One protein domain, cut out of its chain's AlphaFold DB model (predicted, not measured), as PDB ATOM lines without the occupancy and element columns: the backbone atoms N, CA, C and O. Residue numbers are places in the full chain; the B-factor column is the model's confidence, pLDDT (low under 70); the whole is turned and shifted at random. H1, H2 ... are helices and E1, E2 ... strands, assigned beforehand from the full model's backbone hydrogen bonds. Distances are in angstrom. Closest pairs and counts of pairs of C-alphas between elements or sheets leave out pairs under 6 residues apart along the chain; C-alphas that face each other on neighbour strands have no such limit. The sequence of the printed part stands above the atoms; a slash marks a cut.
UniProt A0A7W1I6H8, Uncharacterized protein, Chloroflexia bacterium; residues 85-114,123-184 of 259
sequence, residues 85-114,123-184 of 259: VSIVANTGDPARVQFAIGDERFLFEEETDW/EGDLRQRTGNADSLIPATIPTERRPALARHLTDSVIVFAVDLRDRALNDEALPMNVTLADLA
ATOM      1  N   VAL A  85     246.921 133.238 233.707       97.62
ATOM      2  CA  VAL A  85     248.166 132.573 233.301       97.62
ATOM      3  C   VAL A  85     248.466 132.796 231.823       97.62
ATOM      4  O   VAL A  85     247.634 133.305 231.071       97.62
ATOM      5  N   SER A  86     249.668 132.396 231.397       95.44
ATOM      6  CA  SER A  86     250.103 132.466 229.992       95.44
ATOM      7  C   SER A  86     250.007 133.873 229.392       95.44
ATOM      8  O   SER A  86     249.718 134.022 228.205       95.44
ATOM      9  N   ILE A  87     250.231 134.893 230.225       97.50
ATOM     10  CA  ILE A  87     250.194 136.297 229.825       97.50
ATOM     11  C   ILE A  87     251.355 136.560 228.865       97.50
ATOM     12  O   ILE A  87     252.521 136.397 229.226       97.50
ATOM     13  N   VAL A  88     251.030 136.968 227.641       96.19
ATOM     14  CA  VAL A  88     251.997 137.376 226.622       96.19
ATOM     15  C   VAL A  88     251.461 138.618 225.924       96.19
ATOM     16  O   VAL A  88     250.330 138.616 225.440       96.19
ATOM     17  N   ALA A  89     252.287 139.655 225.839       95.00
ATOM     18  CA  ALA A  89     252.030 140.852 225.050       95.00
ATOM     19  C   ALA A  89     253.192 141.046 224.067       95.00
ATOM     20  O   ALA A  89     254.353 141.093 224.470       95.00
ATOM     21  N   ASN A  90     252.879 141.085 222.775       92.50
ATOM     22  CA  ASN A  90     253.822 141.279 221.684       92.50
ATOM     23  C   ASN A  90     253.504 142.606 220.989       92.50
ATOM     24  O   ASN A  90     252.371 142.820 220.561       92.50
ATOM     25  N   THR A  91     254.511 143.464 220.871       85.69
ATOM     26  CA  THR A  91     254.442 144.817 220.300       85.69
ATOM     27  C   THR A  91     254.807 144.875 218.814       85.69
ATOM     28  O   THR A  91     255.043 145.952 218.275       85.69
ATOM     29  N   GLY A  92     254.894 143.721 218.140       81.06
ATOM     30  CA  GLY A  92     255.045 143.651 216.685       81.06
ATOM     31  C   GLY A  92     253.866 144.280 215.934       81.06
ATOM     32  O   GLY A  92     252.918 144.751 216.541       81.06
ATOM     33  N   ASP A  93     253.916 144.267 214.602       79.38
ATOM     34  CA  ASP A  93     252.847 144.793 213.740       79.38
ATOM     35  C   ASP A  93     252.099 143.618 213.071       79.38
ATOM     36  O   ASP A  93     252.687 142.948 212.209       79.38
ATOM     37  N   PRO A  94     250.851 143.294 213.472       82.31
ATOM     38  CA  PRO A  94     250.030 143.962 214.494       82.31
ATOM     39  C   PRO A  94     250.367 143.522 215.928       82.31
ATOM     40  O   PRO A  94     250.789 142.375 216.141       82.31
ATOM     41  N   ALA A  95     250.104 144.391 216.914       90.19
ATOM     42  CA  ALA A  95     250.306 144.047 218.316       90.19
ATOM     43  C   ALA A  95     249.330 142.945 218.746       90.19
ATOM     44  O   ALA A  95     248.181 142.880 218.294       90.19
ATOM     45  N   ARG A  96     249.782 142.045 219.624       95.06
ATOM     46  CA  ARG A  96     248.992 140.898 220.096       95.06
ATOM     47  C   ARG A  96     249.105 140.725 221.596       95.06
ATOM     48  O   ARG A  96     250.208 140.686 222.132       95.06
ATOM     49  N   VAL A  97     247.973 140.528 222.256       97.19
ATOM     50  CA  VAL A  97     247.902 140.227 223.688       97.19
ATOM     51  C   VAL A  97     247.112 138.945 223.890       97.19
ATOM     52  O   VAL A  97     246.017 138.791 223.355       97.19
ATOM     53  N   GLN A  98     247.654 138.020 224.674       97.75
ATOM     54  CA  GLN A  98     246.981 136.779 225.037       97.75
ATOM     55  C   GLN A  98     247.164 136.465 226.519       97.75
ATOM     56  O   GLN A  98     248.203 136.760 227.109       97.75
ATOM     57  N   PHE A  99     246.152 135.839 227.105       98.44
ATOM     58  CA  PHE A  99     246.174 135.307 228.465       98.44
ATOM     59  C   PHE A  99     245.058 134.268 228.630       98.44
ATOM     60  O   PHE A  99     244.157 134.159 227.793       98.44
ATOM     61  N   ALA A 100     245.113 133.489 229.706       98.06
ATOM     62  CA  ALA A 100     244.103 132.488 230.029       98.06
ATOM     63  C   ALA A 100     243.586 132.652 231.460       98.06
ATOM     64  O   ALA A 100     244.360 132.976 232.361       98.06
ATOM     65  N   ILE A 101     242.291 132.399 231.655       97.62
ATOM     66  CA  ILE A 101     241.612 132.429 232.956       97.62
ATOM     67  C   ILE A 101     240.766 131.159 233.064       97.62
ATOM     68  O   ILE A 101     239.777 131.005 232.349       97.62
ATOM     69  N   GLY A 102     241.161 130.231 233.936       94.81
ATOM     70  CA  GLY A 102     240.554 128.897 233.958       94.81
ATOM     71  C   GLY A 102     240.701 128.201 232.599       94.81
ATOM     72  O   GLY A 102     241.813 128.093 232.082       94.81
ATOM     73  N   ASP A 103     239.581 127.769 232.017       94.56
ATOM     74  CA  ASP A 103     239.546 127.099 230.708       94.56
ATOM     75  C   ASP A 103     239.441 128.074 229.519       94.56
ATOM     76  O   ASP A 103     239.608 127.674 228.364       94.56
ATOM     77  N   GLU A 104     239.202 129.361 229.778       97.62
ATOM     78  CA  GLU A 104     239.015 130.373 228.741       97.62
ATOM     79  C   GLU A 104     240.334 131.010 228.312       97.62
ATOM     80  O   GLU A 104     241.184 131.374 229.131       97.62
ATOM     81  N   ARG A 105     240.491 131.182 226.996       98.00
ATOM     82  CA  ARG A 105     241.679 131.779 226.377       98.00
ATOM     83  C   ARG A 105     241.302 133.028 225.604       98.00
ATOM     84  O   ARG A 105     240.600 132.958 224.591       98.00
ATOM     85  N   PHE A 106     241.831 134.152 226.055       98.12
ATOM     86  CA  PHE A 106     241.619 135.441 225.430       98.12
ATOM     87  C   PHE A 106     242.768 135.761 224.482       98.12
ATOM     88  O   PHE A 106     243.939 135.593 224.828       98.12
ATOM     89  N   LEU A 107     242.413 136.226 223.289       97.69
ATOM     90  CA  LEU A 107     243.340 136.753 222.296       97.69
ATOM     91  C   LEU A 107     242.803 138.094 221.822       97.69
ATOM     92  O   LEU A 107     241.666 138.176 221.352       97.69
ATOM     93  N   PHE A 108     243.641 139.112 221.913       96.50
ATOM     94  CA  PHE A 108     243.409 140.442 221.385       96.50
ATOM     95  C   PHE A 108     244.473 140.745 220.343       96.50
ATOM     96  O   PHE A 108     245.658 140.484 220.555       96.50
ATOM     97  N   GLU A 109     244.045 141.298 219.219       94.38
ATOM     98  CA  GLU A 109     244.935 141.720 218.146       94.38
ATOM     99  C   GLU A 109     244.582 143.144 217.743       94.38
ATOM    100  O   GLU A 109     243.405 143.505 217.673       94.38
ATOM    101  N   GLU A 110     245.605 143.941 217.480       90.56
ATOM    102  CA  GLU A 110     245.449 145.279 216.930       90.56
ATOM    103  C   GLU A 110     244.832 145.209 215.530       90.56
ATOM    104  O   GLU A 110     245.212 144.388 214.686       90.56
ATOM    105  N   GLU A 111     243.832 146.050 215.292       80.81
ATOM    106  CA  GLU A 111     243.217 146.192 213.981       80.81
ATOM    107  C   GLU A 111     244.075 147.122 213.113       80.81
ATOM    108  O   GLU A 111     244.157 148.321 213.359       80.81
ATOM    109  N   THR A 112     244.748 146.563 212.104       67.69
ATOM    110  CA  THR A 112     245.549 147.350 211.159       67.69
ATOM    111  C   THR A 112     244.622 148.113 210.212       67.69
ATOM    112  O   THR A 112     243.952 147.498 209.376       67.69
ATOM    113  N   ASP A 113     244.588 149.442 210.320       63.66
ATOM    114  CA  ASP A 113     243.823 150.280 209.397       63.66
ATOM    115  C   ASP A 113     244.549 150.377 208.045       63.66
ATOM    116  O   ASP A 113     245.619 150.976 207.910       63.66
ATOM    117  N   TRP A 114     243.993 149.718 207.028       59.44
ATOM    118  CA  TRP A 114     244.582 149.655 205.689       59.44
ATOM    119  C   TRP A 114     244.381 150.951 204.880       59.44
ATOM    120  O   TRP A 114     244.881 151.038 203.751       59.44
ATOM    121  N   GLU A 123     248.338 154.139 216.345       63.69
ATOM    122  CA  GLU A 123     248.154 152.829 216.983       63.69
ATOM    123  C   GLU A 123     246.671 152.439 216.928       63.69
ATOM    124  O   GLU A 123     245.794 153.236 217.275       63.69
ATOM    125  N   GLY A 124     246.396 151.235 216.437       70.44
ATOM    126  CA  GLY A 124     245.053 150.711 216.255       70.44
ATOM    127  C   GLY A 124     244.413 150.267 217.570       70.44
ATOM    128  O   GLY A 124     245.074 149.969 218.573       70.44
ATOM    129  N   ASP A 125     243.085 150.177 217.557       82.94
ATOM    130  CA  ASP A 125     242.331 149.618 218.674       82.94
ATOM    131  C   ASP A 125     242.570 148.101 218.781       82.94
ATOM    132  O   ASP A 125     242.570 147.370 217.783       82.94
ATOM    133  N   LEU A 126     242.738 147.595 220.009       90.06
ATOM    134  CA  LEU A 126     242.755 146.153 220.262       90.06
ATOM    135  C   LEU A 126     241.349 145.572 220.077       90.06
ATOM    136  O   LEU A 126     240.397 145.966 220.753       90.06
ATOM    137  N   ARG A 127     241.228 144.564 219.212       91.56
ATOM    138  CA  ARG A 127     239.997 143.791 219.015       91.56
ATOM    139  C   ARG A 127     240.143 142.395 219.594       91.56
ATOM    140  O   ARG A 127     241.107 141.685 219.311       91.56
ATOM    141  N   GLN A 128     239.141 141.966 220.354       94.56
ATOM    142  CA  GLN A 128     239.059 140.590 220.829       94.56
ATOM    143  C   GLN A 128     238.811 139.639 219.651       94.56
ATOM    144  O   GLN A 128     237.845 139.791 218.903       94.56
ATOM    145  N   ARG A 129     239.688 138.648 219.489       95.50
ATOM    146  CA  ARG A 129     239.573 137.566 218.502       95.50
ATOM    147  C   ARG A 129     238.990 136.298 219.112       95.50
ATOM    148  O   ARG A 129     238.214 135.613 218.454       95.50
ATOM    149  N   THR A 130     239.354 135.988 220.358       96.62
ATOM    150  CA  THR A 130     238.868 134.803 221.084       96.62
ATOM    151  C   THR A 130     238.645 135.094 222.565       96.62
ATOM    152  O   THR A 130     239.122 136.102 223.088       96.62
ATOM    153  N   GLY A 131     237.956 134.171 223.237       95.19
ATOM    154  CA  GLY A 131     237.625 134.219 224.661       95.19
ATOM    155  C   GLY A 131     236.175 134.627 224.888       95.19
ATOM    156  O   GLY A 131     235.618 135.398 224.105       95.19
ATOM    157  N   ASN A 132     235.560 134.098 225.940       95.94
ATOM    158  CA  ASN A 132     234.207 134.460 226.342       95.94
ATOM    159  C   ASN A 132     234.168 134.840 227.826       95.94
ATOM    160  O   ASN A 132     234.367 133.994 228.695       95.94
ATOM    161  N   ALA A 133     233.875 136.106 228.123       95.00
ATOM    162  CA  ALA A 133     233.768 136.583 229.500       95.00
ATOM    163  C   ALA A 133     232.593 135.938 230.258       95.00
ATOM    164  O   ALA A 133     232.689 135.731 231.466       95.00
ATOM    165  N   ASP A 134     231.519 135.545 229.565       95.12
ATOM    166  CA  ASP A 134     230.357 134.905 230.194       95.12
ATOM    167  C   ASP A 134     230.705 133.537 230.785       95.12
ATOM    168  O   ASP A 134     230.169 133.149 231.825       95.12
ATOM    169  N   SER A 135     231.641 132.822 230.154       95.25
ATOM    170  CA  SER A 135     232.141 131.533 230.636       95.25
ATOM    171  C   SER A 135     232.901 131.649 231.964       95.25
ATOM    172  O   SER A 135     233.070 130.651 232.659       95.25
ATOM    173  N   LEU A 136     233.355 132.853 232.335       95.88
ATOM    174  CA  LEU A 136     234.064 133.100 233.593       95.88
ATOM    175  C   LEU A 136     233.116 133.243 234.791       95.88
ATOM    176  O   LEU A 136     233.575 133.269 235.932       95.88
ATOM    177  N   ILE A 137     231.805 133.367 234.558       95.75
ATOM    178  CA  ILE A 137     230.828 133.639 235.615       95.75
ATOM    179  C   ILE A 137     230.561 132.368 236.431       95.75
ATOM    180  O   ILE A 137     230.008 131.399 235.902       95.75
ATOM    181  N   PRO A 138     230.848 132.367 237.746       94.00
ATOM    182  CA  PRO A 138     230.551 131.219 238.590       94.00
ATOM    183  C   PRO A 138     229.046 130.947 238.686       94.00
ATOM    184  O   PRO A 138     228.227 131.864 238.790       94.00
ATOM    185  N   ALA A 139     228.672 129.670 238.778       92.44
ATOM    186  CA  ALA A 139     227.279 129.268 238.985       92.44
ATOM    187  C   ALA A 139     226.676 129.793 240.307       92.44
ATOM    188  O   ALA A 139     225.454 129.874 240.427       92.44
ATOM    189  N   THR A 140     227.517 130.173 241.275       92.19
ATOM    190  CA  THR A 140     227.113 130.775 242.556       92.19
ATOM    191  C   THR A 140     226.559 132.192 242.413       92.19
ATOM    192  O   THR A 140     225.883 132.664 243.325       92.19
ATOM    193  N   ILE A 141     226.808 132.875 241.288       93.25
ATOM    194  CA  ILE A 141     226.280 134.217 241.046       93.25
ATOM    195  C   ILE A 141     224.773 134.135 240.749       93.25
ATOM    196  O   ILE A 141     224.377 133.383 239.843       93.25
ATOM    197  N   PRO A 142     223.932 134.917 241.456       93.94
ATOM    198  CA  PRO A 142     222.492 134.961 241.217       93.94
ATOM    199  C   PRO A 142     222.146 135.346 239.776       93.94
ATOM    200  O   PRO A 142     222.793 136.216 239.188       93.94
ATOM    201  N   THR A 143     221.127 134.703 239.200       93.44
ATOM    202  CA  THR A 143     220.760 134.827 237.777       93.44
ATOM    203  C   THR A 143     220.511 136.275 237.355       93.44
ATOM    204  O   THR A 143     220.916 136.677 236.269       93.44
ATOM    205  N   GLU A 144     219.911 137.080 238.225       93.31
ATOM    206  CA  GLU A 144     219.621 138.497 238.018       93.31
ATOM    207  C   GLU A 144     220.879 139.377 237.941       93.31
ATOM    208  O   GLU A 144     220.864 140.429 237.303       93.31
ATOM    209  N   ARG A 145     221.993 138.936 238.538       92.50
ATOM    210  CA  ARG A 145     223.276 139.657 238.540       92.50
ATOM    211  C   ARG A 145     224.199 139.238 237.399       92.50
ATOM    212  O   ARG A 145     225.097 140.005 237.047       92.50
ATOM    213  N   ARG A 146     223.978 138.065 236.794       94.81
ATOM    214  CA  ARG A 146     224.848 137.523 235.734       94.81
ATOM    215  C   ARG A 146     224.979 138.442 234.516       94.81
ATOM    216  O   ARG A 146     226.115 138.652 234.114       94.81
ATOM    217  N   PRO A 147     223.913 139.058 233.960       94.69
ATOM    218  CA  PRO A 147     224.059 139.933 232.792       94.69
ATOM    219  C   PRO A 147     224.909 141.180 233.068       94.69
ATOM    220  O   PRO A 147     225.652 141.637 232.203       94.69
ATOM    221  N   ALA A 148     224.807 141.738 234.279       93.38
ATOM    222  CA  ALA A 148     225.611 142.888 234.681       93.38
ATOM    223  C   ALA A 148     227.083 142.497 234.868       93.38
ATOM    224  O   ALA A 148     227.968 143.213 234.406       93.38
ATOM    225  N   LEU A 149     227.338 141.343 235.494       95.69
ATOM    226  CA  LEU A 149     228.687 140.813 235.675       95.69
ATOM    227  C   LEU A 149     229.345 140.412 234.345       95.69
ATOM    228  O   LEU A 149     230.513 140.710 234.143       95.69
ATOM    229  N   ALA A 150     228.599 139.789 233.433       96.06
ATOM    230  CA  ALA A 150     229.027 139.469 232.069       96.06
ATOM    231  C   ALA A 150     229.573 140.698 231.339       96.06
ATOM    232  O   ALA A 150     230.697 140.698 230.831       96.06
ATOM    233  N   ARG A 151     228.785 141.781 231.345       95.38
ATOM    234  CA  ARG A 151     229.177 143.053 230.734       95.38
ATOM    235  C   ARG A 151     230.417 143.632 231.407       95.38
ATOM    236  O   ARG A 151     231.363 143.980 230.716       95.38
ATOM    237  N   HIS A 152     230.434 143.655 232.741       96.62
ATOM    238  CA  HIS A 152     231.587 144.116 233.515       96.62
ATOM    239  C   HIS A 152     232.863 143.342 233.172       96.62
ATOM    240  O   HIS A 152     233.898 143.946 232.921       96.62
ATOM    241  N   LEU A 153     232.799 142.010 233.143       97.12
ATOM    242  CA  LEU A 153     233.952 141.174 232.826       97.12
ATOM    243  C   LEU A 153     234.406 141.371 231.384       97.12
ATOM    244  O   LEU A 153     235.608 141.451 231.166       97.12
ATOM    245  N   THR A 154     233.476 141.508 230.435       96.38
ATOM    246  CA  THR A 154     233.792 141.848 229.037       96.38
ATOM    247  C   THR A 154     234.593 143.147 228.957       96.38
ATOM    248  O   THR A 154     235.662 143.175 228.351       96.38
ATOM    249  N   ASP A 155     234.132 144.202 229.627       95.06
ATOM    250  CA  ASP A 155     234.832 145.487 229.641       95.06
ATOM    251  C   ASP A 155     236.185 145.370 230.366       95.06
ATOM    252  O   ASP A 155     237.211 145.854 229.884       95.06
ATOM    253  N   SER A 156     236.229 144.665 231.500       96.94
ATOM    254  CA  SER A 156     237.449 144.546 232.298       96.94
ATOM    255  C   SER A 156     238.534 143.706 231.625       96.94
ATOM    256  O   SER A 156     239.710 144.014 231.815       96.94
ATOM    257  N   VAL A 157     238.198 142.668 230.846       97.12
ATOM    258  CA  VAL A 157     239.212 141.908 230.088       97.12
ATOM    259  C   VAL A 157     239.803 142.741 228.954       97.12
ATOM    260  O   VAL A 157     240.994 142.611 228.677       97.12
ATOM    261  N   ILE A 158     239.013 143.634 228.345       95.75
ATOM    262  CA  ILE A 158     239.500 144.593 227.344       95.75
ATOM    263  C   ILE A 158     240.462 145.585 228.005       95.75
ATOM    264  O   ILE A 158     241.579 145.761 227.525       95.75
ATOM    265  N   VAL A 159     240.066 146.191 229.132       96.12
ATOM    266  CA  VAL A 159     240.922 147.125 229.886       96.12
ATOM    267  C   VAL A 159     242.225 146.451 230.313       96.12
ATOM    268  O   VAL A 159     243.291 147.050 230.189       96.12
ATOM    269  N   PHE A 160     242.159 145.200 230.771       97.69
ATOM    270  CA  PHE A 160     243.343 144.418 231.109       97.69
ATOM    271  C   PHE A 160     244.235 144.169 229.885       97.69
ATOM    272  O   PHE A 160     245.440 144.382 229.961       97.69
ATOM    273  N   ALA A 161     243.667 143.789 228.737       96.88
ATOM    274  CA  ALA A 161     244.432 143.575 227.509       96.88
ATOM    275  C   ALA A 161     245.136 144.851 227.017       96.88
ATOM    276  O   ALA A 161     246.305 144.796 226.632       96.88
ATOM    277  N   VAL A 162     244.449 145.995 227.071       95.19
ATOM    278  CA  VAL A 162     245.031 147.309 226.762       95.19
ATOM    279  C   VAL A 162     246.171 147.625 227.727       95.19
ATOM    280  O   VAL A 162     247.255 147.976 227.277       95.19
ATOM    281  N   ASP A 163     245.983 147.403 229.031       96.31
ATOM    282  CA  ASP A 163     247.034 147.614 230.034       96.31
ATOM    283  C   ASP A 163     248.281 146.758 229.766       96.31
ATOM    284  O   ASP A 163     249.404 147.248 229.853       96.31
ATOM    285  N   LEU A 164     248.100 145.488 229.391       96.88
ATOM    286  CA  LEU A 164     249.203 144.593 229.035       96.88
ATOM    287  C   LEU A 164     249.956 145.060 227.784       96.88
ATOM    288  O   LEU A 164     251.187 144.990 227.758       96.88
ATOM    289  N   ARG A 165     249.240 145.531 226.754       94.75
ATOM    290  CA  ARG A 165     249.855 146.110 225.550       94.75
ATOM    291  C   ARG A 165     250.639 147.365 225.904       94.75
ATOM    292  O   ARG A 165     251.802 147.462 225.533       94.75
ATOM    293  N   ASP A 166     250.019 148.294 226.623       93.50
ATOM    294  CA  ASP A 166     250.626 149.575 226.973       93.50
ATOM    295  C   ASP A 166     251.884 149.353 227.830       93.50
ATOM    296  O   ASP A 166     252.919 149.962 227.571       93.50
ATOM    297  N   ARG A 167     251.856 148.416 228.787       95.44
ATOM    298  CA  ARG A 167     253.054 148.002 229.539       95.44
ATOM    299  C   ARG A 167     254.153 147.480 228.619       95.44
ATOM    300  O   ARG A 167     255.293 147.908 228.738       95.44
ATOM    301  N   ALA A 168     253.814 146.588 227.688       93.81
ATOM    302  CA  ALA A 168     254.787 146.022 226.757       93.81
ATOM    303  C   ALA A 168     255.380 147.074 225.802       93.81
ATOM    304  O   ALA A 168     256.562 146.997 225.485       93.81
ATOM    305  N   LEU A 169     254.589 148.060 225.365       91.00
ATOM    306  CA  LEU A 169     255.058 149.189 224.549       91.00
ATOM    307  C   LEU A 169     255.999 150.117 225.322       91.00
ATOM    308  O   LEU A 169     256.914 150.689 224.737       91.00
ATOM    309  N   ASN A 170     255.785 150.249 226.631       93.06
ATOM    310  CA  ASN A 170     256.574 151.104 227.516       93.06
ATOM    311  C   ASN A 170     257.737 150.366 228.211       93.06
ATOM    312  O   ASN A 170     258.318 150.907 229.152       93.06
ATOM    313  N   ASP A 171     258.071 149.140 227.784       93.94
ATOM    314  CA  ASP A 171     259.083 148.275 228.416       93.94
ATOM    315  C   ASP A 171     258.850 148.047 229.932       93.94
ATOM    316  O   ASP A 171     259.777 147.816 230.714       93.94
ATOM    317  N   GLU A 172     257.589 148.091 230.373       96.00
ATOM    318  CA  GLU A 172     257.194 147.820 231.752       96.00
ATOM    319  C   GLU A 172     256.980 146.322 231.997       96.00
ATOM    320  O   GLU A 172     256.529 145.561 231.137       96.00
ATOM    321  N   ALA A 173     257.249 145.884 233.229       95.06
ATOM    322  CA  ALA A 173     256.995 144.506 233.623       95.06
ATOM    323  C   ALA A 173     255.496 144.168 233.536       95.06
ATOM    324  O   ALA A 173     254.635 144.893 234.056       95.06
ATOM    325  N   LEU A 174     255.198 143.021 232.921       95.62
ATOM    326  CA  LEU A 174     253.857 142.447 232.929       95.62
ATOM    327  C   LEU A 174     253.486 142.019 234.359       95.62
ATOM    328  O   LEU A 174     254.345 141.535 235.104       95.62
ATOM    329  N   PRO A 175     252.219 142.198 234.764       95.00
ATOM    330  CA  PRO A 175     251.791 141.900 236.117       95.00
ATOM    331  C   PRO A 175     251.876 140.393 236.403       95.00
ATOM    332  O   PRO A 175     251.609 139.553 235.544       95.00
ATOM    333  N   MET A 176     252.241 140.054 237.640       92.19
ATOM    334  CA  MET A 176     252.342 138.679 238.132       92.19
ATOM    335  C   MET A 176     251.291 138.424 239.213       92.19
ATOM    336  O   MET A 176     250.933 139.337 239.950       92.19
ATOM    337  N   ASN A 177     250.856 137.166 239.348       93.69
ATOM    338  CA  ASN A 177     249.880 136.722 240.356       93.69
ATOM    339  C   ASN A 177     248.513 137.425 240.266       93.69
ATOM    340  O   ASN A 177     247.840 137.589 241.279       93.69
ATOM    341  N   VAL A 178     248.108 137.834 239.062       97.00
ATOM    342  CA  VAL A 178     246.775 138.399 238.812       97.00
ATOM    343  C   VAL A 178     245.735 137.285 238.804       97.00
ATOM    344  O   VAL A 178     246.005 136.181 238.324       97.00
ATOM    345  N   THR A 179     244.538 137.573 239.297       97.88
ATOM    346  CA  THR A 179     243.419 136.633 239.373       97.88
ATOM    347  C   THR A 179     242.144 137.206 238.757       97.88
ATOM    348  O   THR A 179     242.021 138.407 238.517       97.88
ATOM    349  N   LEU A 180     241.146 136.350 238.530       97.31
ATOM    350  CA  LEU A 180     239.808 136.771 238.108       97.31
ATOM    351  C   LEU A 180     239.154 137.741 239.112       97.31
ATOM    352  O   LEU A 180     238.421 138.641 238.702       97.31
ATOM    353  N   ALA A 181     239.438 137.598 240.409       96.94
ATOM    354  CA  ALA A 181     238.947 138.512 241.439       96.94
ATOM    355  C   ALA A 181     239.448 139.953 241.239       96.94
ATOM    356  O   ALA A 181     238.717 140.900 241.532       96.94
ATOM    357  N   ASP A 182     240.644 140.128 240.670       96.94
ATOM    358  CA  ASP A 182     241.223 141.448 240.401       96.94
ATOM    359  C   ASP A 182     240.547 142.172 239.231       96.94
ATOM    360  O   ASP A 182     240.541 143.399 239.189       96.94
ATOM    361  N   LEU A 183     239.922 141.430 238.310       96.94
ATOM    362  CA  LEU A 183     239.144 142.001 237.204       96.94
ATOM    363  C   LEU A 183     237.732 142.437 237.633       96.94
ATOM    364  O   LEU A 183     237.030 143.118 236.886       96.94
ATOM    365  N   ALA A 184     237.274 142.027 238.817       96.50
ATOM    366  CA  ALA A 184     235.929 142.323 239.300       96.50
ATOM    367  C   ALA A 184     235.893 142.439 240.826       96.50
ATOM    368  O   ALA A 184     235.217 141.676 241.523       96.50
TER     369      ALA A 184
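AT A GLANCE: This is residues 85 to 114 and 123 to 184 of the 259 residues of an uncharacterized protein of Chloroflexia bacterium (UniProt A0A7W1I6H8). One long helix, H2, crosses slantwise over one face of a twisted four-stranded antiparallel sheet, with its residues 154 to 169 packed on the strands. Two very short helices, H1 and H3, pack on H2, and H1 also grazes the sheet. The 92 residues printed have four named strands and three named helices, in the order E1 E2 E3 E4 H1 H2 H3, and the sheet order is E1 - E2 - E3 - E4. The class is mixed, helices and strands, in two layers, with the helix layer on one face of the sheet. The whole is compact, with a radius of gyration of the C-alphas of 13.8 A and spans of 42 by 32 by 18 A.

HOW THE PARTS SIT: E1, residues 85 to 90, is an edge strand and forms a hairpin with E2, residues 96 to 101; N 88 and O 98 are within hydrogen-bond range at 2.9 A. E2 forms a hairpin with E3, residues 104 to 110, with N 97 and O 108 at 2.9 A. E1, E2 and E3 make a meander, each strand the antiparallel neighbour of the one before. E4, residues 126 to 130, is the other edge strand, antiparallel to E3 at 145 degrees between directions, with N 129 and O 107 at 2.8 A. From edge to edge the strands' lines turn by 43 degrees. H1, residues 133 to 136, only grazes the sheet. H2, residues 146 to 169, is on the sheet at a height of 9.2 A, over E1, E3 and, only just, E2, on which 3 of its C-alphas fall. It runs slantwise to the strands, at 51 degrees to E3 on the local plane. The closest C-alphas of E1 and H2 are those of Ala 89 and Arg 165, 5.7 A apart. H2 touches H1 with residues 150 to 157 alone, closest at the C-alphas of Asp 134 and Ala 150, 5.1 A. H3, residues 180 to 183, is not on the sheet; H2 touches it with residues 153 to 160 alone, closest at the C-alphas of Ser 156 and Leu 183, 5.8 A. In H2 every O i to N i+4 pair is within hydrogen-bond range; H1 and H3 are too short for such a pair.

IN THESE COORDINATES: E1 begins at C-alpha 85, (248.166, 132.573, 233.301), and is 15.6 A long. E2 measures 17.1 A, E3 20.1 A and E4 12.0 A. H1 is 5.4 A long. H2 runs 34.3 A from C-alpha 146, (224.848, 137.523, 235.734), to C-alpha 169, (255.058, 149.189, 224.549). H3, 5.3 A long, ends at C-alpha 183, (239.144, 142.001, 237.204).

THE WHOLE: The two C-alphas farthest apart are those of Trp 114 and Thr 140, at 45.0 A. Residues 115 to 122 are not printed, and C-alphas 114 and 123 are 12.3 A apart across the cut. Of the links that are printed whole, none is long. The mean pLDDT of the printed part is 92.8; residues 112 to 114 and residue 123 are under 70.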